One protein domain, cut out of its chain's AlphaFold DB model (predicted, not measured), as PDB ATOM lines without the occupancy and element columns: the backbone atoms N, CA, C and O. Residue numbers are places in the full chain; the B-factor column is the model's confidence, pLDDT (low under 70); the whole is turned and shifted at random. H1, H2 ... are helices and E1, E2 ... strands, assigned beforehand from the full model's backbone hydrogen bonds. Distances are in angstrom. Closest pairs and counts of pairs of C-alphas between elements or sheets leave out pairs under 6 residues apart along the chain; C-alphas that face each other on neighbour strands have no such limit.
ATOM      1  N   ARG A 383      -8.854 -15.039 -10.565       69.31
ATOM      2  CA  ARG A 383      -7.713 -15.840 -10.123       69.31
ATOM      3  C   ARG A 383      -8.181 -17.151  -9.517       69.31
ATOM      4  O   ARG A 383      -9.275 -17.251  -8.961       69.31
ATOM      5  N   MET A 384      -7.325 -18.161  -9.624       79.32
ATOM      6  CA  MET A 384      -7.585 -19.471  -9.043       79.32
ATOM      7  C   MET A 384      -6.994 -19.528  -7.644       79.32
ATOM      8  O   MET A 384      -5.789 -19.407  -7.451       79.32
ATOM      9  N   VAL A 385      -7.836 -19.776  -6.652       79.79
ATOM     10  CA  VAL A 385      -7.400 -20.052  -5.286       79.79
ATOM     11  C   VAL A 385      -7.510 -21.543  -5.026       79.79
ATOM     12  O   VAL A 385      -8.534 -22.162  -5.306       79.79
ATOM     13  N   ASN A 386      -6.452 -22.134  -4.481       82.84
ATOM     14  CA  ASN A 386      -6.468 -23.533  -4.081       82.84
ATOM     15  C   ASN A 386      -6.874 -23.629  -2.614       82.84
ATOM     16  O   ASN A 386      -6.255 -23.012  -1.751       82.84
ATOM     17  N   VAL A 387      -7.865 -24.454  -2.309       84.45
ATOM     18  CA  VAL A 387      -8.264 -24.740  -0.934       84.45
ATOM     19  C   VAL A 387      -8.038 -26.210  -0.616       84.45
ATOM     20  O   VAL A 387      -8.293 -27.085  -1.441       84.45
ATOM     21  N   LYS A 388      -7.525 -26.497   0.579       81.24
ATOM     22  CA  LYS A 388      -7.407 -27.862   1.095       81.24
ATOM     23  C   LYS A 388      -8.461 -28.076   2.166       81.24
ATOM     24  O   LYS A 388      -8.368 -27.476   3.237       81.24
ATOM     25  N   LEU A 389      -9.451 -28.905   1.853       81.13
ATOM     26  CA  LEU A 389     -10.550 -29.200   2.763       81.13
ATOM     27  C   LEU A 389     -10.108 -30.136   3.900       81.13
ATOM     28  O   LEU A 389      -9.170 -30.914   3.734       81.13
ATOM     29  N   PRO A 390     -10.775 -30.089   5.065       71.09
ATOM     30  CA  PRO A 390     -10.436 -30.955   6.191       71.09
ATOM     31  C   PRO A 390     -10.853 -32.415   5.955       71.09
ATOM     32  O   PRO A 390     -10.207 -33.324   6.474       71.09
ATOM     33  N   MET A 391     -11.914 -32.638   5.171       68.14
ATOM     34  CA  MET A 391     -12.482 -33.965   4.894       68.14
ATOM     35  C   MET A 391     -11.930 -34.617   3.617       68.14
ATOM     36  O   MET A 391     -12.094 -35.821   3.433       68.14
ATOM     37  N   SER A 392     -11.234 -33.856   2.770       67.31
ATOM     38  CA  SER A 392     -10.658 -34.340   1.515       67.31
ATOM     39  C   SER A 392      -9.154 -34.133   1.489       67.31
ATOM     40  O   SER A 392      -8.621 -33.114   1.924       67.31
ATOM     41  N   GLN A 393      -8.431 -35.129   0.980       63.79
ATOM     42  CA  GLN A 393      -6.989 -34.992   0.781       63.79
ATOM     43  C   GLN A 393      -6.652 -34.167  -0.465       63.79
ATOM     44  O   GLN A 393      -5.491 -33.775  -0.623       63.79
ATOM     45  N   ASN A 394      -7.644 -33.886  -1.318       67.51
ATOM     46  CA  ASN A 394      -7.439 -33.195  -2.576       67.51
ATOM     47  C   ASN A 394      -7.486 -31.667  -2.414       67.51
ATOM     48  O   ASN A 394      -8.143 -31.126  -1.523       67.51
ATOM     49  N   ARG A 395      -6.759 -30.966  -3.288       74.77
ATOM     50  CA  ARG A 395      -6.838 -29.506  -3.410       74.77
ATOM     51  C   ARG A 395      -7.973 -29.164  -4.367       74.77
ATOM     52  O   ARG A 395      -7.983 -29.642  -5.498       74.77
ATOM     53  N   ILE A 396      -8.886 -28.309  -3.931       81.56
ATOM     54  CA  ILE A 396      -9.989 -27.816  -4.752       81.56
ATOM     55  C   ILE A 396      -9.630 -26.431  -5.269       81.56
ATOM     56  O   ILE A 396      -9.161 -25.576  -4.520       81.56
ATOM     57  N   ARG A 397      -9.840 -26.221  -6.565       83.83
ATOM     58  CA  ARG A 397      -9.625 -24.944  -7.240       83.83
ATOM     59  C   ARG A 397     -10.914 -24.137  -7.225       83.83
ATOM     60  O   ARG A 397     -11.928 -24.602  -7.734       83.83
ATOM     61  N   ILE A 398     -10.858 -22.935  -6.670       83.81
ATOM     62  CA  ILE A 398     -11.980 -22.005  -6.594       83.81
ATOM     63  C   ILE A 398     -11.622 -20.756  -7.389       83.81
ATOM     64  O   ILE A 398     -10.599 -20.124  -7.128       83.81
ATOM     65  N   GLU A 399     -12.476 -20.386  -8.338       80.69
ATOM     66  CA  GLU A 399     -12.390 -19.088  -9.005       80.69
ATOM     67  C   GLU A 399     -12.844 -17.982  -8.056       80.69
ATOM     68  O   GLU A 399     -13.982 -17.975  -7.569       80.69
ATOM     69  N   VAL A 400     -11.967 -17.013  -7.824       79.80
ATOM     70  CA  VAL A 400     -12.274 -15.794  -7.075       79.80
ATOM     71  C   VAL A 400     -11.856 -14.571  -7.866       79.80
ATOM     72  O   VAL A 400     -10.929 -14.613  -8.671       79.80
ATOM     73  N   GLU A 401     -12.542 -13.465  -7.632       75.74
ATOM     74  CA  GLU A 401     -12.136 -12.175  -8.178       75.74
ATOM     75  C   GLU A 401     -11.063 -11.551  -7.271       75.74
ATOM     76  O   GLU A 401     -11.076 -11.756  -6.059       75.74
ATOM     77  N   VAL A 402     -10.139 -10.753  -7.819       72.55
ATOM     78  CA  VAL A 402      -9.106 -10.058  -7.010       72.55
ATOM     79  C   VAL A 402      -9.718  -9.204  -5.886       72.55
ATOM     80  O   VAL A 402      -9.134  -9.065  -4.809       72.55
ATOM     81  N   ASN A 403     -10.918  -8.669  -6.117       70.25
ATOM     82  CA  ASN A 403     -11.676  -7.884  -5.145       70.25
ATOM     83  C   ASN A 403     -12.603  -8.722  -4.251       70.25
ATOM     84  O   ASN A 403     -13.256  -8.159  -3.370       70.25
ATOM     85  N   ASP A 404     -12.687 -10.041  -4.448       78.56
ATOM     86  CA  ASP A 404     -13.469 -10.892  -3.559       78.56
ATOM     87  C   ASP A 404     -12.847 -10.896  -2.158       78.56
ATOM     88  O   ASP A 404     -11.630 -10.965  -1.969       78.56
ATOM     89  N   THR A 405     -13.718 -10.810  -1.156       80.92
ATOM     90  CA  THR A 405     -13.346 -10.840   0.257       80.92
ATOM     91  C   THR A 405     -13.186 -12.278   0.734       80.92
ATOM     92  O   THR A 405     -13.760 -13.209   0.163       80.92
ATOM     93  N   PHE A 406     -12.459 -12.481   1.839       79.84
ATOM     94  CA  PHE A 406     -12.412 -13.799   2.484       79.84
ATOM     95  C   PHE A 406     -13.807 -14.330   2.831       79.84
ATOM     96  O   PHE A 406     -14.017 -15.536   2.785       79.84
ATOM     97  N   GLN A 407     -14.776 -13.450   3.102       82.62
ATOM     98  CA  GLN A 407     -16.167 -13.836   3.332       82.62
ATOM     99  C   GLN A 407     -16.795 -14.491   2.096       82.62
ATOM    100  O   GLN A 407     -17.312 -15.602   2.195       82.62
ATOM    101  N   LYS A 408     -16.656 -13.869   0.918       84.36
ATOM    102  CA  LYS A 408     -17.115 -14.458  -0.348       84.36
ATOM    103  C   LYS A 408     -16.412 -15.782  -0.655       84.36
ATOM    104  O   LYS A 408     -17.038 -16.712  -1.153       84.36
ATOM    105  N   LEU A 409     -15.119 -15.904  -0.338       85.32
ATOM    106  CA  LEU A 409     -14.408 -17.180  -0.477       85.32
ATOM    107  C   LEU A 409     -14.978 -18.248   0.465       85.32
ATOM    108  O   LEU A 409     -15.190 -19.375   0.028       85.32
ATOM    109  N   LYS A 410     -15.282 -17.914   1.727       86.08
ATOM    110  CA  LYS A 410     -15.934 -18.856   2.652       86.08
ATOM    111  C   LYS A 410     -17.306 -19.294   2.126       86.08
ATOM    112  O   LYS A 410     -17.605 -20.482   2.176       86.08
ATOM    113  N   GLU A 411     -18.098 -18.382   1.567       86.43
ATOM    114  CA  GLU A 411     -19.386 -18.703   0.929       86.43
ATOM    115  C   GLU A 411     -19.215 -19.659  -0.260       86.43
ATOM    116  O   GLU A 411     -19.903 -20.677  -0.331       86.43
ATOM    117  N   LYS A 412     -18.234 -19.407  -1.140       87.13
ATOM    118  CA  LYS A 412     -17.901 -20.320  -2.249       87.13
ATOM    119  C   LYS A 412     -17.441 -21.696  -1.759       87.13
ATOM    120  O   LYS A 412     -17.738 -22.692  -2.408       87.13
ATOM    121  N   ILE A 413     -16.745 -21.767  -0.623       85.12
ATOM    122  CA  ILE A 413     -16.319 -23.039  -0.021       85.12
ATOM    123  C   ILE A 413     -17.513 -23.806   0.557       85.12
ATOM    124  O   ILE A 413     -17.590 -25.010   0.345       85.12
ATOM    125  N   VAL A 414     -18.450 -23.145   1.252       86.45
ATOM    126  CA  VAL A 414     -19.680 -23.797   1.759       86.45
ATOM    127  C   VAL A 414     -20.562 -24.303   0.615       86.45
ATOM    128  O   VAL A 414     -21.241 -25.314   0.769       86.45
ATOM    129  N   ALA A 415     -20.533 -23.630  -0.537       86.24
ATOM    130  CA  ALA A 415     -21.256 -24.058  -1.731       86.24
ATOM    131  C   ALA A 415     -20.681 -25.333  -2.386       86.24
ATOM    132  O   ALA A 415     -21.337 -25.911  -3.251       86.24
ATOM    133  N   LEU A 416     -19.483 -25.791  -1.993       82.53
ATOM    134  CA  LEU A 416     -18.923 -27.056  -2.472       82.53
ATOM    135  C   LEU A 416     -19.714 -28.244  -1.917       82.53
ATOM    136  O   LEU A 416     -20.059 -28.274  -0.737       82.53
ATOM    137  N   GLU A 417     -19.915 -29.271  -2.747       78.66
ATOM    138  CA  GLU A 417     -20.617 -30.506  -2.362       78.66
ATOM    139  C   GLU A 417     -20.019 -31.154  -1.104       78.66
ATOM    140  O   GLU A 417     -20.749 -31.590  -0.218       78.66
ATOM    141  N   GLU A 418     -18.690 -31.137  -0.975       76.37
ATOM    142  CA  GLU A 418     -17.977 -31.718   0.168       76.37
ATOM    143  C   GLU A 418     -18.201 -30.968   1.496       76.37
ATOM    144  O   GLU A 418     -17.935 -31.525   2.558       76.37
ATOM    145  N   MET A 419     -18.669 -29.714   1.465       77.04
ATOM    146  CA  MET A 419     -18.837 -28.851   2.648       77.04
ATOM    147  C   MET A 419     -20.304 -28.508   2.945       77.04
ATOM    148  O   MET A 419     -20.578 -27.681   3.822       77.04
ATOM    149  N   GLN A 420     -21.256 -29.147   2.256       77.13
ATOM    150  CA  GLN A 420     -22.682 -28.914   2.474       77.13
ATOM    151  C   GLN A 420     -23.072 -29.159   3.942       77.13
ATOM    152  O   GLN A 420     -22.743 -30.181   4.543       77.13
ATOM    153  N   GLY A 421     -23.788 -28.196   4.526       78.34
ATOM    154  CA  GLY A 421     -24.239 -28.230   5.923       78.34
ATOM    155  C   GLY A 421     -23.278 -27.596   6.934       78.34
ATOM    156  O   GLY A 421     -23.647 -27.438   8.099       78.34
ATOM    157  N   VAL A 422     -22.076 -27.179   6.522       81.48
ATOM    158  CA  VAL A 422     -21.174 -26.401   7.381       81.48
ATOM    159  C   VAL A 422     -21.531 -24.912   7.288       81.48
ATOM    160  O   VAL A 422     -21.460 -24.343   6.201       81.48
ATOM    161  N   PRO A 423     -21.873 -24.229   8.394       82.01
ATOM    162  CA  PRO A 423     -22.116 -22.792   8.361       82.01
ATOM    163  C   PRO A 423     -20.810 -22.014   8.138       82.01
ATOM    164  O   PRO A 423     -19.756 -22.365   8.676       82.01
ATOM    165  N   VAL A 424     -20.893 -20.914   7.381       82.88
ATOM    166  CA  VAL A 424     -19.757 -20.045   7.001       82.88
ATOM    167  C   VAL A 424     -18.922 -19.619   8.216       82.88
ATOM    168  O   VAL A 424     -17.695 -19.587   8.156       82.88
ATOM    169  N   GLU A 425     -19.565 -19.352   9.353       79.38
ATOM    170  CA  GLU A 425     -18.925 -18.921  10.605       79.38
ATOM    171  C   GLU A 425     -17.988 -19.965  11.238       79.38
ATOM    172  O   GLU A 425     -17.069 -19.608  11.989       79.38
ATOM    173  N   ARG A 426     -18.203 -21.251  10.919       80.93
ATOM    174  CA  ARG A 426     -17.328 -22.350  11.335       80.93
ATOM    175  C   ARG A 426     -16.114 -22.488  10.431       80.93
ATOM    176  O   ARG A 426     -15.151 -23.118  10.856       80.93
ATOM    177  N   ILE A 427     -16.129 -21.902   9.235       81.71
ATOM    178  CA  ILE A 427     -15.000 -21.966   8.314       81.71
ATOM    179  C   ILE A 427     -13.916 -20.972   8.723       81.71
ATOM    180  O   ILE A 427     -14.122 -19.755   8.781       81.71
ATOM    181  N   LEU A 428     -12.723 -21.519   8.929       76.64
ATOM    182  CA  LEU A 428     -11.485 -20.783   9.106       76.64
ATOM    183  C   LEU A 428     -10.553 -21.046   7.931       76.64
ATOM    184  O   LEU A 428     -10.332 -22.194   7.547       76.64
ATOM    185  N   LEU A 429     -10.016 -19.964   7.371       78.72
ATOM    186  CA  LEU A 429      -9.086 -20.004   6.249       78.72
ATOM    187  C   LEU A 429      -7.701 -19.615   6.733       78.72
ATOM    188  O   LEU A 429      -7.511 -18.542   7.305       78.72
ATOM    189  N   TYR A 430      -6.737 -20.494   6.482       71.47
ATOM    190  CA  TYR A 430      -5.350 -20.280   6.854       71.47
ATOM    191  C   TYR A 430      -4.449 -20.310   5.613       71.47
ATOM    192  O   TYR A 430      -4.392 -21.348   4.949       71.47
ATOM    193  N   PRO A 431      -3.741 -19.220   5.275       69.67
ATOM    194  CA  PRO A 431      -2.814 -19.218   4.146       69.67
ATOM    195  C   PRO A 431      -1.605 -20.121   4.438       69.67
ATOM    196  O   PRO A 431      -0.995 -20.024   5.499       69.67
ATOM    197  N   CYS A 432      -1.256 -21.016   3.508       64.05
ATOM    198  CA  CYS A 432      -0.165 -21.990   3.671       64.05
ATOM    199  C   CYS A 432       1.203 -21.326   3.904       64.05
ATOM    200  O   CYS A 432       2.020 -21.822   4.678       64.05
ATOM    201  N   SER A 433       1.389 -20.154   3.306       56.91
ATOM    202  CA  SER A 433       2.566 -19.301   3.411       56.91
ATOM    203  C   SER A 433       2.095 -17.841   3.437       56.91
ATOM    204  O   SER A 433       1.006 -17.568   2.910       56.91
ATOM    205  N   PRO A 434       2.843 -16.882   4.026       54.23
ATOM    206  CA  PRO A 434       2.637 -15.473   3.700       54.23
ATOM    207  C   PRO A 434       2.564 -15.355   2.180       54.23
ATOM    208  O   PRO A 434       3.461 -15.827   1.499       54.23
ATOM    209  N   ILE A 435       1.463 -14.829   1.653       52.12
ATOM    210  CA  ILE A 435       1.225 -14.745   0.212       52.12
ATOM    211  C   ILE A 435       2.091 -13.585  -0.305       52.12
ATOM    212  O   ILE A 435       1.717 -12.440  -0.037       52.12
ATOM    213  N   PRO A 436       3.247 -13.795  -0.978       49.54
ATOM    214  CA  PRO A 436       3.855 -12.711  -1.733       49.54
ATOM    215  C   PRO A 436       2.899 -12.275  -2.845       49.54
ATOM    216  O   PRO A 436       2.095 -13.064  -3.342       49.54
ATOM    217  N   GLU A 437       3.008 -11.014  -3.253       50.40
ATOM    218  CA  GLU A 437       2.172 -10.401  -4.298       50.40
ATOM    219  C   GLU A 437       2.156 -11.217  -5.606       50.40
ATOM    220  O   GLU A 437       1.188 -11.179  -6.364       50.40
ATOM    221  N   SER A 438       3.217 -12.000  -5.837       50.25
ATOM    222  CA  SER A 438       3.448 -12.819  -7.024       50.25
ATOM    223  C   SER A 438       2.854 -14.233  -6.985       50.25
ATOM    224  O   SER A 438       2.996 -14.961  -7.970       50.25
ATOM    225  N   VAL A 439       2.184 -14.678  -5.908       56.60
ATOM    226  CA  VAL A 439       1.585 -16.028  -5.925       56.60
ATOM    227  C   VAL A 439       0.353 -16.040  -6.822       56.60
ATOM    228  O   VAL A 439      -0.713 -15.551  -6.453       56.60
ATOM    229  N   LEU A 440       0.496 -16.675  -7.987       59.17
ATOM    230  CA  LEU A 440      -0.584 -16.832  -8.963       59.17
ATOM    231  C   LEU A 440      -1.803 -17.552  -8.361       59.17
ATOM    232  O   LEU A 440      -2.937 -17.150  -8.603       59.17
ATOM    233  N   ASN A 441      -1.550 -18.596  -7.557       65.82
ATOM    234  CA  ASN A 441      -2.575 -19.473  -6.989       65.82
ATOM    235  C   ASN A 441      -2.302 -19.786  -5.504       65.82
ATOM    236  O   ASN A 441      -1.743 -20.850  -5.202       65.82
ATOM    237  N   PRO A 442      -2.655 -18.897  -4.558       72.14
ATOM    238  CA  PRO A 442      -2.397 -19.142  -3.144       72.14
ATOM    239  C   PRO A 442      -3.160 -20.371  -2.648       72.14
ATOM    240  O   PRO A 442      -4.237 -20.715  -3.148       72.14
ATOM    241  N   ILE A 443      -2.581 -21.032  -1.646       74.85
ATOM    242  CA  ILE A 443      -3.174 -22.206  -1.013       74.85
ATOM    243  C   ILE A 443      -3.688 -21.828   0.370       74.85
ATOM    244  O   ILE A 443      -2.918 -21.380   1.219       74.85
ATOM    245  N   PHE A 444      -4.970 -22.081   0.615       80.06
ATOM    246  CA  PHE A 444      -5.581 -21.948   1.933       80.06
ATOM    247  C   PHE A 444      -5.952 -23.314   2.495       80.06
ATOM    248  O   PHE A 444      -6.622 -24.117   1.846       80.06
ATOM    249  N   TYR A 445      -5.552 -23.576   3.731       78.00
ATOM    250  CA  TYR A 445      -6.114 -24.674   4.498       78.00
ATOM    251  C   TYR A 445      -7.451 -24.244   5.079       78.00
ATOM    252  O   TYR A 445      -7.557 -23.199   5.726       78.00
ATOM    253  N   VAL A 446      -8.458 -25.071   4.838       81.66
ATOM    254  CA  VAL A 446      -9.792 -24.906   5.393       81.66
ATOM    255  C   VAL A 446      -9.873 -25.748   6.647       81.66
ATOM    256  O   VAL A 446      -9.611 -26.951   6.627       81.66
ATOM    257  N   TYR A 447     -10.265 -25.110   7.735       76.78
ATOM    258  CA  TYR A 447     -10.491 -25.781   8.998       76.78
ATOM    259  C   TYR A 447     -11.843 -25.415   9.573       76.78
ATOM    260  O   TYR A 447     -12.389 -24.346   9.292       76.78
ATOM    261  N   LEU A 448     -12.365 -26.310  10.403       80.20
ATOM    262  CA  LEU A 448     -13.632 -26.099  11.082       80.20
ATOM    263  C   LEU A 448     -13.390 -25.684  12.527       80.20
ATOM    264  O   LEU A 448     -12.624 -26.328  13.245       80.20
ATOM    265  N   LYS A 449     -14.084 -24.636  12.976       74.09
ATOM    266  CA  LYS A 449     -14.254 -24.378  14.407       74.09
ATOM    267  C   LYS A 449     -14.987 -25.564  15.012       74.09
ATOM    268  O   LYS A 449     -16.056 -25.959  14.520       74.09
ATOM    269  N   SER A 450     -14.421 -26.118  16.073       67.76
ATOM    270  CA  SER A 450     -15.107 -27.159  16.817       67.76
ATOM    271  C   SER A 450     -16.291 -26.544  17.570       67.76
ATOM    272  O   SER A 450     -16.143 -25.521  18.237       67.76
ATOM    273  N   SER A 451     -17.484 -27.114  17.403       61.66
ATOM    274  CA  SER A 451     -18.727 -26.599  18.003       61.66
ATOM    275  C   SER A 451     -19.533 -27.670  18.730       61.66
ATOM    276  O   SER A 451     -20.619 -27.387  19.227       61.66
ATOM    277  N   VAL A 452     -19.042 -28.909  18.760       55.65
ATOM    278  CA  VAL A 452     -19.757 -30.028  19.366       55.65
ATOM    279  C   VAL A 452     -18.790 -30.681  20.345       55.65
ATOM    280  O   VAL A 452     -17.766 -31.193  19.891       55.65
ATOM    281  N   PRO A 453     -19.074 -30.697  21.665       50.27
ATOM    282  CA  PRO A 453     -18.361 -31.616  22.540       50.27
ATOM    283  C   PRO A 453     -18.498 -33.006  21.929       50.27
ATOM    284  O   PRO A 453     -19.585 -33.357  21.469       50.27
ATOM    285  N   LYS A 469      -1.045 -38.768  32.685       76.13
ATOM    286  CA  LYS A 469      -0.249 -37.958  31.783       76.13
ATOM    287  C   LYS A 469      -0.288 -38.657  30.438       76.13
ATOM    288  O   LYS A 469       0.143 -39.805  30.311       76.13
ATOM    289  N   MET A 470      -0.812 -37.968  29.445       82.26
ATOM    290  CA  MET A 470      -0.773 -38.426  28.075       82.26
ATOM    291  C   MET A 470       0.334 -37.697  27.335       82.26
ATOM    292  O   MET A 470       0.634 -36.537  27.605       82.26
ATOM    293  N   THR A 471       0.962 -38.395  26.400       85.94
ATOM    294  CA  THR A 471       1.971 -37.822  25.518       85.94
ATOM    295  C   THR A 471       1.313 -37.456  24.200       85.94
ATOM    296  O   THR A 471       0.772 -38.314  23.503       85.94
ATOM    297  N   VAL A 472       1.365 -36.180  23.858       85.29
ATOM    298  CA  VAL A 472       0.882 -35.621  22.600       85.29
ATOM    299  C   VAL A 472       2.089 -35.259  21.741       85.29
ATOM    300  O   VAL A 472       3.088 -34.758  22.249       85.29
ATOM    301  N   TYR A 473       2.013 -35.511  20.439       83.66
ATOM    302  CA  TYR A 473       3.081 -35.178  19.500       83.66
ATOM    303  C   TYR A 473       2.696 -33.951  18.688       83.66
ATOM    304  O   TYR A 473       1.795 -34.015  17.853       83.66
ATOM    305  N   LEU A 474       3.398 -32.844  18.901       81.05
ATOM    306  CA  LEU A 474       3.217 -31.634  18.110       81.05
ATOM    307  C   LEU A 474       4.049 -31.706  16.832       81.05
ATOM    308  O   LEU A 474       5.267 -31.879  16.902       81.05
ATOM    309  N   LYS A 475       3.409 -31.545  15.674       76.02
ATOM    310  CA  LYS A 475       4.082 -31.415  14.375       76.02
ATOM    311  C   LYS A 475       3.878 -29.994  13.837       76.02
ATOM    312  O   LYS A 475       2.795 -29.706  13.322       76.02
ATOM    313  N   PRO A 476       4.886 -29.111  13.931       70.99
ATOM    314  CA  PRO A 476       4.823 -27.795  13.310       70.99
ATOM    315  C   PRO A 476       4.792 -27.895  11.790       70.99
ATOM    316  O   PRO A 476       5.535 -28.690  11.208       70.99
ATOM    317  N   ASN A 477       3.952 -27.082  11.149       64.54
ATOM    318  CA  ASN A 477       3.944 -27.006   9.694       64.54
ATOM    319  C   ASN A 477       5.304 -26.501   9.177       64.54
ATOM    320  O   ASN A 477       5.945 -25.661   9.809       64.54
ATOM    321  N   GLY A 478       5.784 -27.078   8.074       58.12
ATOM    322  CA  GLY A 478       7.106 -26.782   7.509       58.12
ATOM    323  C   GLY A 478       8.311 -27.342   8.282       58.12
ATOM    324  O   GLY A 478       9.440 -27.180   7.828       58.12
ATOM    325  N   ARG A 479       8.126 -28.024   9.429       62.95
ATOM    326  CA  ARG A 479       9.233 -28.675  10.157       62.95
ATOM    327  C   ARG A 479       9.058 -30.198  10.212       62.95
ATOM    328  O   ARG A 479       7.992 -30.683  10.589       62.95
ATOM    329  N   PRO A 480      10.110 -30.986   9.917       54.33
ATOM    330  CA  PRO A 480      10.016 -32.447   9.951       54.33
ATOM    331  C   PRO A 480       9.899 -32.997  11.382       54.33
ATOM    332  O   PRO A 480       9.367 -34.086  11.603       54.33
ATOM    333  N   LYS A 481      10.383 -32.246  12.377       69.73
ATOM    334  CA  LYS A 481      10.506 -32.708  13.760       69.73
ATOM    335  C   LYS A 481       9.166 -32.672  14.500       69.73
ATOM    336  O   LYS A 481       8.561 -31.613  14.643       69.73
ATOM    337  N   CYS A 482       8.759 -33.827  15.027       73.16
ATOM    338  CA  CYS A 482       7.663 -33.938  15.989       73.16
ATOM    339  C   CYS A 482       8.192 -33.759  17.419       73.16
ATOM    340  O   CYS A 482       9.224 -34.330  17.775       73.16
ATOM    341  N   TYR A 483       7.471 -33.007  18.245       77.30
ATOM    342  CA  TYR A 483       7.831 -32.733  19.635       77.30
ATOM    343  C   TYR A 483       6.873 -33.478  20.571       77.30
ATOM    344  O   TYR A 483       5.690 -33.132  20.609       77.30
ATOM    345  N   PRO A 484       7.340 -34.505  21.303       84.18
ATOM    346  CA  PRO A 484       6.531 -35.150  22.329       84.18
ATOM    347  C   PRO A 484       6.384 -34.228  23.544       84.18
ATOM    348  O   PRO A 484       7.377 -33.725  24.068       84.18
ATOM    349  N   LEU A 485       5.155 -34.040  24.015       80.74
ATOM    350  CA  LEU A 485       4.823 -33.256  25.203       80.74
ATOM    351  C   LEU A 485       3.858 -34.027  26.097       80.74
ATOM    352  O   LEU A 485       2.881 -34.597  25.617       80.74
ATOM    353  N   GLN A 486       4.133 -34.040  27.401       84.26
ATOM    354  CA  GLN A 486       3.230 -34.626  28.388       84.26
ATOM    355  C   GLN A 486       2.225 -33.582  28.871       84.26
ATOM    356  O   GLN A 486       2.619 -32.555  29.421       84.26
ATOM    357  N   VAL A 487       0.941 -33.876  28.702       84.37
ATOM    358  CA  VAL A 487      -0.195 -33.056  29.150       84.37
ATOM    359  C   VAL A 487      -1.244 -33.943  29.817       84.37
ATOM    360  O   VAL A 487      -1.252 -35.157  29.596       84.37
ATOM    361  N   ASN A 488      -2.132 -33.382  30.636       83.14
ATOM    362  CA  ASN A 488      -3.277 -34.135  31.153       83.14
ATOM    363  C   ASN A 488      -4.484 -33.993  30.223       83.14
ATOM    364  O   ASN A 488      -4.644 -32.977  29.557       83.14
ATOM    365  N   ALA A 489      -5.368 -34.996  30.203       82.23
ATOM    366  CA  ALA A 489      -6.600 -34.963  29.402       82.23
ATOM    367  C   ALA A 489      -7.529 -33.790  29.752       82.23
ATOM    368  O   ALA A 489      -8.188 -33.237  28.874       82.23
ATOM    369  N   VAL A 490      -7.510 -33.386  31.021       81.29
ATOM    370  CA  VAL A 490      -8.323 -32.299  31.576       81.29
ATOM    371  C   VAL A 490      -7.692 -30.914  31.418       81.29
ATOM    372  O   VAL A 490      -8.363 -29.925  31.693       81.29
ATOM    373  N   ASP A 491      -6.425 -30.823  31.001       84.92
ATOM    374  CA  ASP A 491      -5.767 -29.528  30.831       84.92
ATOM    375  C   ASP A 491      -6.319 -28.814  29.591       84.92
ATOM    376  O   ASP A 491      -6.624 -29.441  28.571       84.92
ATOM    377  N   ASN A 492      -6.398 -27.487  29.663       84.34
ATOM    378  CA  ASN A 492      -6.811 -26.665  28.533       84.34
ATOM    379  C   ASN A 492      -5.730 -26.631  27.446       84.34
ATOM    380  O   ASN A 492      -4.528 -26.604  27.734       84.34
ATOM    381  N   VAL A 493      -6.153 -26.538  26.185       81.48
ATOM    382  CA  VAL A 493      -5.246 -26.498  25.025       81.48
ATOM    383  C   VAL A 493      -4.281 -25.303  25.080       81.48
ATOM    384  O   VAL A 493      -3.117 -25.430  24.687       81.48
ATOM    385  N   SER A 494      -4.696 -24.177  25.671       76.71
ATOM    386  CA  SER A 494      -3.830 -23.013  25.936       76.71
ATOM    387  C   SER A 494      -2.541 -23.351  26.702       76.71
ATOM    388  O   SER A 494      -1.501 -22.730  26.458       76.71
ATOM    389  N   ALA A 495      -2.554 -24.357  27.585       78.15
ATOM    390  CA  ALA A 495      -1.357 -24.794  28.306       78.15
ATOM    391  C   ALA A 495      -0.291 -25.353  27.348       78.15
ATOM    392  O   ALA A 495       0.898 -25.050  27.484       78.15
ATOM    393  N   LEU A 496      -0.716 -26.111  26.334       79.38
ATOM    394  CA  LEU A 496       0.167 -26.654  25.302       79.38
ATOM    395  C   LEU A 496       0.711 -25.544  24.399       79.38
ATOM    396  O   LEU A 496       1.881 -25.597  24.022       79.38
ATOM    397  N   GLY A 497      -0.091 -24.510  24.113       72.48
ATOM    398  CA  GLY A 497       0.345 -23.340  23.338       72.48
ATOM    399  C   GLY A 497       1.481 -22.593  24.031       72.48
ATOM    400  O   GLY A 497       2.511 -22.298  23.424       72.48
ATOM    401  N   GLN A 498       1.355 -22.398  25.344       72.90
ATOM    402  CA  GLN A 498       2.409 -21.799  26.162       72.90
ATOM    403  C   GLN A 498       3.671 -22.672  26.226       72.90
ATOM    404  O   GLN A 498       4.784 -22.144  26.150       72.90
ATOM    405  N   GLN A 499       3.532 -23.997  26.350       73.71
ATOM    406  CA  GLN A 499       4.686 -24.903  26.347       73.71
ATOM    407  C   GLN A 499       5.420 -24.900  25.005       73.71
ATOM    408  O   GLN A 499       6.649 -24.809  24.981       73.71
ATOM    409  N   LEU A 500       4.682 -24.929  23.896       72.48
ATOM    410  CA  LEU A 500       5.253 -24.843  22.558       72.48
ATOM    411  C   LEU A 500       5.967 -23.502  22.339       72.48
ATOM    412  O   LEU A 500       7.100 -23.488  21.863       72.48
ATOM    413  N   GLY A 501       5.357 -22.391  22.759       67.90
ATOM    414  CA  GLY A 501       5.983 -21.071  22.701       67.90
ATOM    415  C   GLY A 501       7.294 -21.002  23.486       67.90
ATOM    416  O   GLY A 501       8.269 -20.424  23.010       67.90
ATOM    417  N   ARG A 502       7.376 -21.659  24.651       70.74
ATOM    418  CA  ARG A 502       8.629 -21.776  25.422       70.74
ATOM    419  C   ARG A 502       9.676 -22.632  24.710       70.74
ATOM    420  O   ARG A 502      10.839 -22.241  24.678       70.74
ATOM    421  N   LEU A 503       9.278 -23.763  24.124       66.79
ATOM    422  CA  LEU A 503      10.185 -24.622  23.355       66.79
ATOM    423  C   LEU A 503      10.741 -23.910  22.117       66.79
ATOM    424  O   LEU A 503      11.925 -24.039  21.808       66.79
ATOM    425  N   LEU A 504       9.903 -23.141  21.422       63.39
ATOM    426  CA  LEU A 504      10.282 -22.439  20.200       63.39
ATOM    427  C   LEU A 504      10.975 -21.099  20.448       63.39
ATOM    428  O   LEU A 504      11.723 -20.666  19.576       63.39
ATOM    429  N   ARG A 505      10.835 -20.481  21.630       60.23
ATOM    430  CA  ARG A 505      11.614 -19.289  22.015       60.23
ATOM    431  C   ARG A 505      13.127 -19.550  22.000       60.23
ATOM    432  O   ARG A 505      13.890 -18.630  21.731       60.23
ATOM    433  N   ASN A 506      13.550 -20.793  22.235       56.23
ATOM    434  CA  ASN A 506      14.954 -21.200  22.116       56.23
ATOM    435  C   ASN A 506      15.373 -21.521  20.670       56.23
ATOM    436  O   ASN A 506      16.529 -21.863  20.430       56.23
ATOM    437  N   SER A 507      14.455 -21.438  19.704       52.23
ATOM    438  CA  SER A 507      14.782 -21.538  18.285       52.23
ATOM    439  C   SER A 507      15.106 -20.145  17.724       52.23
ATOM    440  O   SER A 507      14.498 -19.164  18.150       52.23
ATOM    441  N   PRO A 508      16.041 -20.023  16.765       47.63
ATOM    442  CA  PRO A 508      16.546 -18.728  16.289       47.63
ATOM    443  C   PRO A 508      15.509 -17.862  15.550       47.63
ATOM    444  O   PRO A 508      15.823 -16.760  15.123       47.63
ATOM    445  N   HIS A 509      14.276 -18.341  15.389       46.72
ATOM    446  CA  HIS A 509      13.192 -17.629  14.720       46.72
ATOM    447  C   HIS A 509      12.276 -17.073  15.807       46.72
ATOM    448  O   HIS A 509      11.299 -17.706  16.208       46.72
ATOM    449  N   ARG A 510      12.660 -15.918  16.358       41.43
ATOM    450  CA  ARG A 510      11.828 -15.193  17.318       41.43
ATOM    451  C   ARG A 510      10.546 -14.795  16.584       41.43
ATOM    452  O   ARG A 510      10.598 -13.967  15.682       41.43
ATOM    453  N   LEU A 511       9.428 -15.415  16.948       48.38
ATOM    454  CA  LEU A 511       8.136 -15.068  16.367       48.38
ATOM    455  C   LEU A 511       7.819 -13.597  16.672       48.38
ATOM    456  O   LEU A 511       8.094 -13.147  17.795       48.38
ATOM    457  N   PRO A 512       7.269 -12.843  15.707       51.26
ATOM    458  CA  PRO A 512       6.672 -11.545  15.976       51.26
ATOM    459  C   PRO A 512       5.677 -11.649  17.138       51.26
ATOM    460  O   PRO A 512       5.016 -12.668  17.312       51.26
ATOM    461  N   HIS A 513       5.534 -10.576  17.921       49.76
ATOM    462  CA  HIS A 513       4.646 -10.529  19.093       49.76
ATOM    463  C   HIS A 513       3.161 -10.818  18.800       49.76
ATOM    464  O   HIS A 513       2.393 -11.010  19.736       49.76
ATOM    465  N   ASP A 514       2.778 -10.843  17.525       49.97
ATOM    466  CA  ASP A 514       1.399 -10.904  17.042       49.97
ATOM    467  C   ASP A 514       1.090 -12.214  16.287       49.97
ATOM    468  O   ASP A 514       0.111 -12.305  15.552       49.97
ATOM    469  N   GLU A 515       1.969 -13.216  16.390       55.64
ATOM    470  CA  GLU A 515       1.726 -14.555  15.848       55.64
ATOM    471  C   GLU A 515       1.326 -15.518  16.967       55.64
ATOM    472  O   GLU A 515       1.988 -15.610  18.004       55.64
ATOM    473  N   ALA A 516       0.237 -16.252  16.738       61.13
ATOM    474  CA  ALA A 516      -0.280 -17.254  17.661       61.13
ATOM    475  C   ALA A 516      -0.015 -18.674  17.138       61.13
ATOM    476  O   ALA A 516       0.133 -18.906  15.934       61.13
ATOM    477  N   PHE A 517       0.047 -19.635  18.064       68.89
ATOM    478  CA  PHE A 517       0.117 -21.056  17.739       68.89
ATOM    479  C   PHE A 517      -1.286 -21.633  17.642       68.89
ATOM    480  O   PHE A 517      -1.961 -21.784  18.656       68.89
ATOM    481  N   PHE A 518      -1.689 -22.042  16.447       73.36
ATOM    482  CA  PHE A 518      -2.971 -22.703  16.234       73.36
ATOM    483  C   PHE A 518      -2.795 -24.212  16.230       73.36
ATOM    484  O   PHE A 518      -1.893 -24.744  15.579       73.36
ATOM    485  N   MET A 519      -3.668 -24.907  16.951       79.26
ATOM    486  CA  MET A 519      -3.627 -26.358  17.087       79.26
ATOM    487  C   MET A 519      -4.786 -26.986  16.340       79.26
ATOM    488  O   MET A 519      -5.941 -26.617  16.537       79.26
ATOM    489  N   VAL A 520      -4.462 -27.950  15.486       79.58
ATOM    490  CA  VAL A 520      -5.434 -28.638  14.644       79.58
ATOM    491  C   VAL A 520      -5.394 -30.127  14.939       79.58
ATOM    492  O   VAL A 520      -4.347 -30.779  14.839       79.58
ATOM    493  N   HIS A 521      -6.562 -30.680  15.246       80.29
ATOM    494  CA  HIS A 521      -6.773 -32.104  15.455       80.29
ATOM    495  C   HIS A 521      -7.935 -32.571  14.573       80.29
ATOM    496  O   HIS A 521      -9.029 -32.026  14.626       80.29
ATOM    497  N   ARG A 522      -7.683 -33.580  13.724       75.30
ATOM    498  CA  ARG A 522      -8.675 -34.158  12.786       75.30
ATOM    499  C   ARG A 522      -9.361 -33.137  11.860       75.30
ATOM    500  O   ARG A 522     -10.522 -33.303  11.519       75.30
ATOM    501  N   GLY A 523      -8.639 -32.093  11.449       70.66
ATOM    502  CA  GLY A 523      -9.180 -31.039  10.578       70.66
ATOM    503  C   GLY A 523     -10.025 -29.987  11.306       70.66
ATOM    504  O   GLY A 523     -10.453 -29.017  10.683       70.66
ATOM    505  N   GLU A 524     -10.210 -30.133  12.618       74.65
ATOM    506  CA  GLU A 524     -10.852 -29.128  13.455       74.65
ATOM    507  C   GLU A 524      -9.820 -28.330  14.248       74.65
ATOM    508  O   GLU A 524      -8.807 -28.856  14.725       74.65
ATOM    509  N   TRP A 525     -10.088 -27.036  14.378       75.54
ATOM    510  CA  TRP A 525      -9.328 -26.155  15.249       75.54
ATOM    511  C   TRP A 525      -9.685 -26.426  16.695       75.54
ATOM    512  O   TRP A 525     -10.855 -26.424  17.084       75.54
ATOM    513  N   MET A 526      -8.643 -26.631  17.488       78.17
ATOM    514  CA  MET A 526      -8.784 -26.853  18.907       78.17
ATOM    515  C   MET A 526      -8.975 -25.515  19.611       78.17
ATOM    516  O   MET A 526      -8.117 -24.638  19.545       78.17
ATOM    517  N   ASN A 527     -10.105 -25.367  20.293       75.61
ATOM    518  CA  ASN A 527     -10.375 -24.230  21.157       75.61
ATOM    519  C   ASN A 527      -9.383 -24.220  22.338       75.61
ATOM    520  O   ASN A 527      -9.263 -25.215  23.053       75.61
ATOM    521  N   GLU A 528      -8.699 -23.090  22.537       78.09
ATOM    522  CA  GLU A 528      -7.712 -22.868  23.600       78.09
ATOM    523  C   GLU A 528      -8.293 -22.932  25.020       78.09
ATOM    524  O   GLU A 528      -7.558 -23.229  25.972       78.09
ATOM    525  N   GLN A 529      -9.587 -22.633  25.166       78.01
ATOM    526  CA  GLN A 529     -10.301 -22.654  26.444       78.01
ATOM    527  C   GLN A 529     -10.860 -24.039  26.799       78.01
ATOM    528  O   GLN A 529     -11.213 -24.259  27.954       78.01
ATOM    529  N   GLU A 530     -10.906 -24.960  25.838       82.91
ATOM    530  CA  GLU A 530     -11.429 -26.313  26.039       82.91
ATOM    531  C   GLU A 530     -10.310 -27.304  26.374       82.91
ATOM    532  O   GLU A 530      -9.131 -27.075  26.079       82.91
ATOM    533  N   SER A 531     -10.685 -28.429  26.984       83.26
ATOM    534  CA  SER A 531      -9.744 -29.486  27.358       83.26
ATOM    535  C   SER A 531      -9.353 -30.377  26.173       83.26
ATOM    536  O   SER A 531     -10.055 -30.478  25.164       83.26
ATOM    537  N   PHE A 532      -8.232 -31.090  26.290       81.65
ATOM    538  CA  PHE A 532      -7.837 -32.089  25.288       81.65
ATOM    539  C   PHE A 532      -8.858 -33.228  25.138       81.65
ATOM    540  O   PHE A 532      -9.062 -33.736  24.032       81.65
ATOM    541  N   GLU A 533      -9.499 -33.624  26.239       80.83
ATOM    542  CA  GLU A 533     -10.570 -34.622  26.245       80.83
ATOM    543  C   GLU A 533     -11.778 -34.164  25.424       80.83
ATOM    544  O   GLU A 533     -12.326 -34.961  24.660       80.83
ATOM    545  N   TRP A 534     -12.137 -32.880  25.511       77.46
ATOM    546  CA  TRP A 534     -13.241 -32.295  24.751       77.46
ATOM    547  C   TRP A 534     -13.029 -32.453  23.236       77.46
ATOM    548  O   TRP A 534     -13.939 -32.859  22.516       77.46
ATOM    549  N   HIS A 535     -11.785 -32.267  22.773       76.16
ATOM    550  CA  HIS A 535     -11.360 -32.487  21.378       76.16
ATOM    551  C   HIS A 535     -11.148 -33.969  21.013       76.16
ATOM    552  O   HIS A 535     -10.747 -34.293  19.889       76.16
ATOM    553  N   GLY A 536     -11.356 -34.892  21.954       77.69
ATOM    554  CA  GLY A 536     -11.159 -36.328  21.764       77.69
ATOM    555  C   GLY A 536      -9.699 -36.737  21.539       77.69
ATOM    556  O   GLY A 536      -9.441 -37.739  20.854       77.69
ATOM    557  N   VAL A 537      -8.749 -35.959  22.067       82.79
ATOM    558  CA  VAL A 537      -7.311 -36.259  22.026       82.79
ATOM    559  C   VAL A 537      -7.008 -37.421  22.966       82.79
ATOM    560  O   VAL A 537      -7.477 -37.482  24.098       82.79
ATOM    561  N   ARG A 538      -6.209 -38.369  22.480       83.61
ATOM    562  CA  ARG A 538      -5.780 -39.562  23.224       83.61
ATOM    563  C   ARG A 538      -4.264 -39.607  23.365       83.61
ATOM    564  O   ARG A 538      -3.542 -38.942  22.620       83.61
ATOM    565  N   ASN A 539      -3.767 -40.460  24.255       86.05
ATOM    566  CA  ASN A 539      -2.335 -40.719  24.357       86.05
ATOM    567  C   ASN A 539      -1.747 -41.174  23.008       86.05
ATOM    568  O   ASN A 539      -2.294 -42.060  22.354       86.05
ATOM    569  N   GLY A 540      -0.652 -40.544  22.586       83.10
ATOM    570  CA  GLY A 540       0.001 -40.771  21.297       83.10
ATOM    571  C   GLY A 540      -0.579 -39.982  20.118       83.10
ATOM    572  O   GLY A 540      -0.104 -40.140  18.993       83.10
ATOM    573  N   THR A 541      -1.584 -39.128  20.338       88.02
ATOM    574  CA  THR A 541      -2.199 -38.332  19.263       88.02
ATOM    575  C   THR A 541      -1.208 -37.326  18.685       88.02
ATOM    576  O   THR A 541      -0.474 -36.660  19.418       88.02
ATOM    577  N   LYS A 542      -1.207 -37.201  17.354       84.51
ATOM    578  CA  LYS A 542      -0.450 -36.178  16.630       84.51
ATOM    579  C   LYS A 542      -1.337 -34.956  16.412       84.51
ATOM    580  O   LYS A 542      -2.406 -35.077  15.818       84.51
ATOM    581  N   ILE A 543      -0.880 -33.803  16.881       84.41
ATOM    582  CA  ILE A 543      -1.549 -32.513  16.715       84.41
ATOM    583  C   ILE A 543      -0.704 -31.679  15.759       84.41
ATOM    584  O   ILE A 543       0.508 -31.533  15.948       84.41
ATOM    585  N   ALA A 544      -1.334 -31.165  14.707       79.14
ATOM    586  CA  ALA A 544      -0.673 -30.250  13.790       79.14
ATOM    587  C   ALA A 544      -0.682 -28.847  14.399       79.14
ATOM    588  O   ALA A 544      -1.700 -28.417  14.941       79.14
ATOM    589  N   THR A 545       0.449 -28.148  14.323       74.72
ATOM    590  CA  THR A 545       0.569 -26.787  14.857       74.72
ATOM    591  C   THR A 545       0.948 -25.814  13.755       74.72
ATOM    592  O   THR A 545       1.920 -26.043  13.031       74.72
ATOM    593  N   PHE A 546       0.208 -24.718  13.660       71.48
ATOM    594  CA  PHE A 546       0.408 -23.654  12.682       71.48
ATOM    595  C   PHE A 546       0.793 -22.372  13.400       71.48
ATOM    596  O   PHE A 546       0.391 -22.149  14.539       71.48
ATOM    597  N   VAL A 547       1.606 -21.557  12.740       65.70
ATOM    598  CA  VAL A 547       2.147 -20.319  13.293       65.70
ATOM    599  C   VAL A 547       1.834 -19.206  12.318       65.70
ATOM    600  O   VAL A 547       2.373 -19.213  11.215       65.70
ATOM    601  N   GLY A 548       0.960 -18.281  12.709       64.02
ATOM    602  CA  GLY A 548       0.606 -17.166  11.840       64.02
ATOM    603  C   GLY A 548      -0.483 -16.270  12.411       64.02
ATOM    604  O   GLY A 548      -0.735 -16.259  13.617       64.02
ATOM    605  N   ARG A 549      -1.141 -15.527  11.515       61.86
ATOM    606  CA  ARG A 549      -2.359 -14.756  11.797       61.86
ATOM    607  C   ARG A 549      -3.546 -15.344  11.056       61.86
ATOM    608  O   ARG A 549      -3.413 -15.816   9.930       61.86
ATOM    609  N   LEU A 550      -4.707 -15.267  11.694       59.32
ATOM    610  CA  LEU A 550      -5.979 -15.592  11.076       59.32
ATOM    611  C   LEU A 550      -6.525 -14.349  10.360       59.32
ATOM    612  O   LEU A 550      -6.631 -13.284  10.966       59.32
ATOM    613  N   ASN A 551      -6.900 -14.492   9.089       61.11
ATOM    614  CA  ASN A 551      -7.584 -13.440   8.340       61.11
ATOM    615  C   ASN A 551      -9.098 -13.662   8.437       61.11
ATOM    616  O   ASN A 551      -9.698 -14.295   7.572       61.11
ATOM    617  N   ASP A 552      -9.714 -13.149   9.503       55.89
ATOM    618  CA  ASP A 552     -11.181 -13.058   9.619       55.89
ATOM    619  C   ASP A 552     -11.726 -11.698   9.142       55.89
ATOM    620  O   ASP A 552     -12.925 -11.434   9.211       55.89
ATOM    621  N   SER A 553     -10.860 -10.821   8.632       58.59
ATOM    622  CA  SER A 553     -11.252  -9.514   8.121       58.59
ATOM    623  C   SER A 553     -11.993  -9.605   6.785       58.59
ATOM    624  O   SER A 553     -11.733 -10.476   5.955       58.59
ATOM    625  N   VAL A 554     -12.834  -8.600   6.512       56.88
ATOM    626  CA  VAL A 554     -13.472  -8.334   5.201       56.88
ATOM    627  C   VAL A 554     -12.434  -7.894   4.149       56.88
ATOM    628  O   VAL A 554     -12.747  -7.283   3.133       56.88
ATOM    629  N   THR A 555     -11.159  -8.188   4.385       62.78
ATOM    630  CA  THR A 555     -10.083  -7.868   3.465       62.78
ATOM    631  C   THR A 555     -10.214  -8.724   2.207       62.78
ATOM    632  O   THR A 555     -10.571  -9.906   2.289       62.78
ATOM    633  N   PRO A 556      -9.912  -8.149   1.039       61.27
ATOM    634  CA  PRO A 556      -9.798  -8.909  -0.193       61.27
ATOM    635  C   PRO A 556      -8.710  -9.978  -0.072       61.27
ATOM    636  O   PRO A 556      -7.693  -9.772   0.592       61.27
ATOM    637  N   ILE A 557      -8.942 -11.123  -0.712       65.73
ATOM    638  CA  ILE A 557      -8.122 -12.341  -0.563       65.73
ATOM    639  C   ILE A 557      -6.671 -12.107  -1.009       65.73
ATOM    640  O   ILE A 557      -5.750 -12.739  -0.491       65.73
ATOM    641  N   LEU A 558      -6.485 -11.202  -1.976       64.17
ATOM    642  CA  LEU A 558      -5.264 -11.056  -2.765       64.17
ATOM    643  C   LEU A 558      -4.684  -9.637  -2.783       64.17
ATOM    644  O   LEU A 558      -3.726  -9.410  -3.520       64.17
ATOM    645  N   ARG A 559      -5.231  -8.660  -2.036       55.83
ATOM    646  CA  ARG A 559      -4.611  -7.326  -2.086       55.83
ATOM    647  C   ARG A 559      -3.231  -7.363  -1.433       55.83
ATOM    648  O   ARG A 559      -3.115  -7.890  -0.321       55.83
ATOM    649  N   PRO A 560      -2.219  -6.764  -2.082       46.69
ATOM    650  CA  PRO A 560      -0.936  -6.543  -1.440       46.69
ATOM    651  C   PRO A 560      -1.156  -5.776  -0.135       46.69
ATOM    652  O   PRO A 560      -2.022  -4.894  -0.057       46.69
ATOM    653  N   LYS A 561      -0.385  -6.114   0.908       43.16
ATOM    654  CA  LYS A 561      -0.251  -5.208   2.054       43.16
ATOM    655  C   LYS A 561       0.165  -3.863   1.475       43.16
ATOM    656  O   LYS A 561       1.169  -3.803   0.775       43.16
ATOM    657  N   SER A 562      -0.604  -2.809   1.748       36.32
ATOM    658  CA  SER A 562      -0.179  -1.455   1.401       36.32
ATOM    659  C   SER A 562       1.246  -1.260   1.934       36.32
ATOM    660  O   SER A 562       1.455  -1.562   3.116       36.32
ATOM    661  N   PRO A 563       2.209  -0.813   1.112       35.45
ATOM    662  CA  PRO A 563       3.521  -0.444   1.619       35.45
ATOM    663  C   PRO A 563       3.305   0.677   2.640       35.45
ATOM    664  O   PRO A 563       2.847   1.762   2.287       35.45
ATOM    665  N   SER A 564       3.506   0.359   3.917       32.64
ATOM    666  CA  SER A 564       3.570   1.337   5.004       32.64
ATOM    667  C   SER A 564       4.938   1.986   5.039       32.64
ATOM    668  O   SER A 564       5.909   1.193   4.960       32.64
TER     669      SER A 564
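AT A GLANCE: This is residues 383 to 453 and 469 to 564 of the 564 residues of an uncharacterized protein of Glycine max (UniProt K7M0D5). Two lobes sit end to end, each a strongly twisted sheet of four strands wrapped partway round one helix: E1 to E4 with H1, and E5 to E8 with H2. A short pairing of residues 448 to 449 with 524 to 525 ties the lobes together, and the last residues, from 549, run back over the first lobe. The 167 printed residues have two named helices and eight named strands, in the order E1 E2 H1 E3 E4 E5 E6 H2 E7 E8; the class is mixed, with only 74 residues in named elements, under half. Both sheets are mixed, ordered E2 E1 E4 E3 and E6 E5 E8 E7. The whole is compact, with a radius of gyration of the C-alphas of 16.8 A and spans of 49, 40 and 25 A.

IN THESE COORDINATES: E1, residues 383 to 388, begins at C-alpha 383 (-7.713, -15.840, -10.123). E2 is residues 395 to 401, 18.7 A long, and H1 residues 406 to 414, 12.4 A. E3 is residues 427 to 431 and E4 443 to 449, 19.1 A. E5, residues 469 to 476, spans 21.7 A from C-alpha 469 (-0.249, -37.958, 31.783). E6 is residues 483 to 488, H2 493 to 505, 18.6 A, and E7 516 to 521. E8, residues 542 to 548, spans 19.6 A and ends at C-alpha 548 (0.606, -17.166, 11.840).

HOW THE PARTS SIT: The hairpin E1 and E2 is antiparallel, with N 385 and O 398 2.8 A apart. E1 and E4 are parallel at 47 degrees, with N 388 and O 444 2.8 A apart. In the hairpin E3 and E4, N 430 and O 445 are 2.9 A apart. H1 is on this sheet at a height of 4.7 A, over none of its strands; its C-alpha 410 comes within 6.5 A of C-alpha 427 in E3. E2, H1 and E3 make a split strand-helix-strand unit, two strands running the same way with E1 and E4 between them; its crossover is right-handed. So do E6, H2 and E7, round E5 and E8, also right-handed. The second sheet is curled like part of a barrel, with H2 on one face as two layers, a helix on a sheet; the closest C-alphas of H2 and E7 are those of Gly 497 and Phe 517, 6.1 A. N 472 and O 485 are 2.8 A apart in the hairpin E5 and E6, N 543 and O 473 2.9 A between parallel E5 and E8, and N 518 and O 546 2.8 A in the hairpin E7 and E8. H1 and H2 are apart. In both helices every O i to N i+4 pair is within hydrogen-bond range.

THE WHOLE: The C-alphas of Glu 401 and Lys 469, the two farthest apart, are 49.0 A from each other. Residues 454 to 468 are not printed, and C-alphas 453 and 469 are 21.3 A apart across the cut. The links H1 to E3, E3 to E4 and E7 to E8 are long. Residues 504 to 509, of which 504 and 505 belong to H2, stand free. The mean pLDDT of the printed part is 71.7; 59 residues are under 70, among them 431 to 441, 503 to 517 and 547 to 564, the chain's last residue.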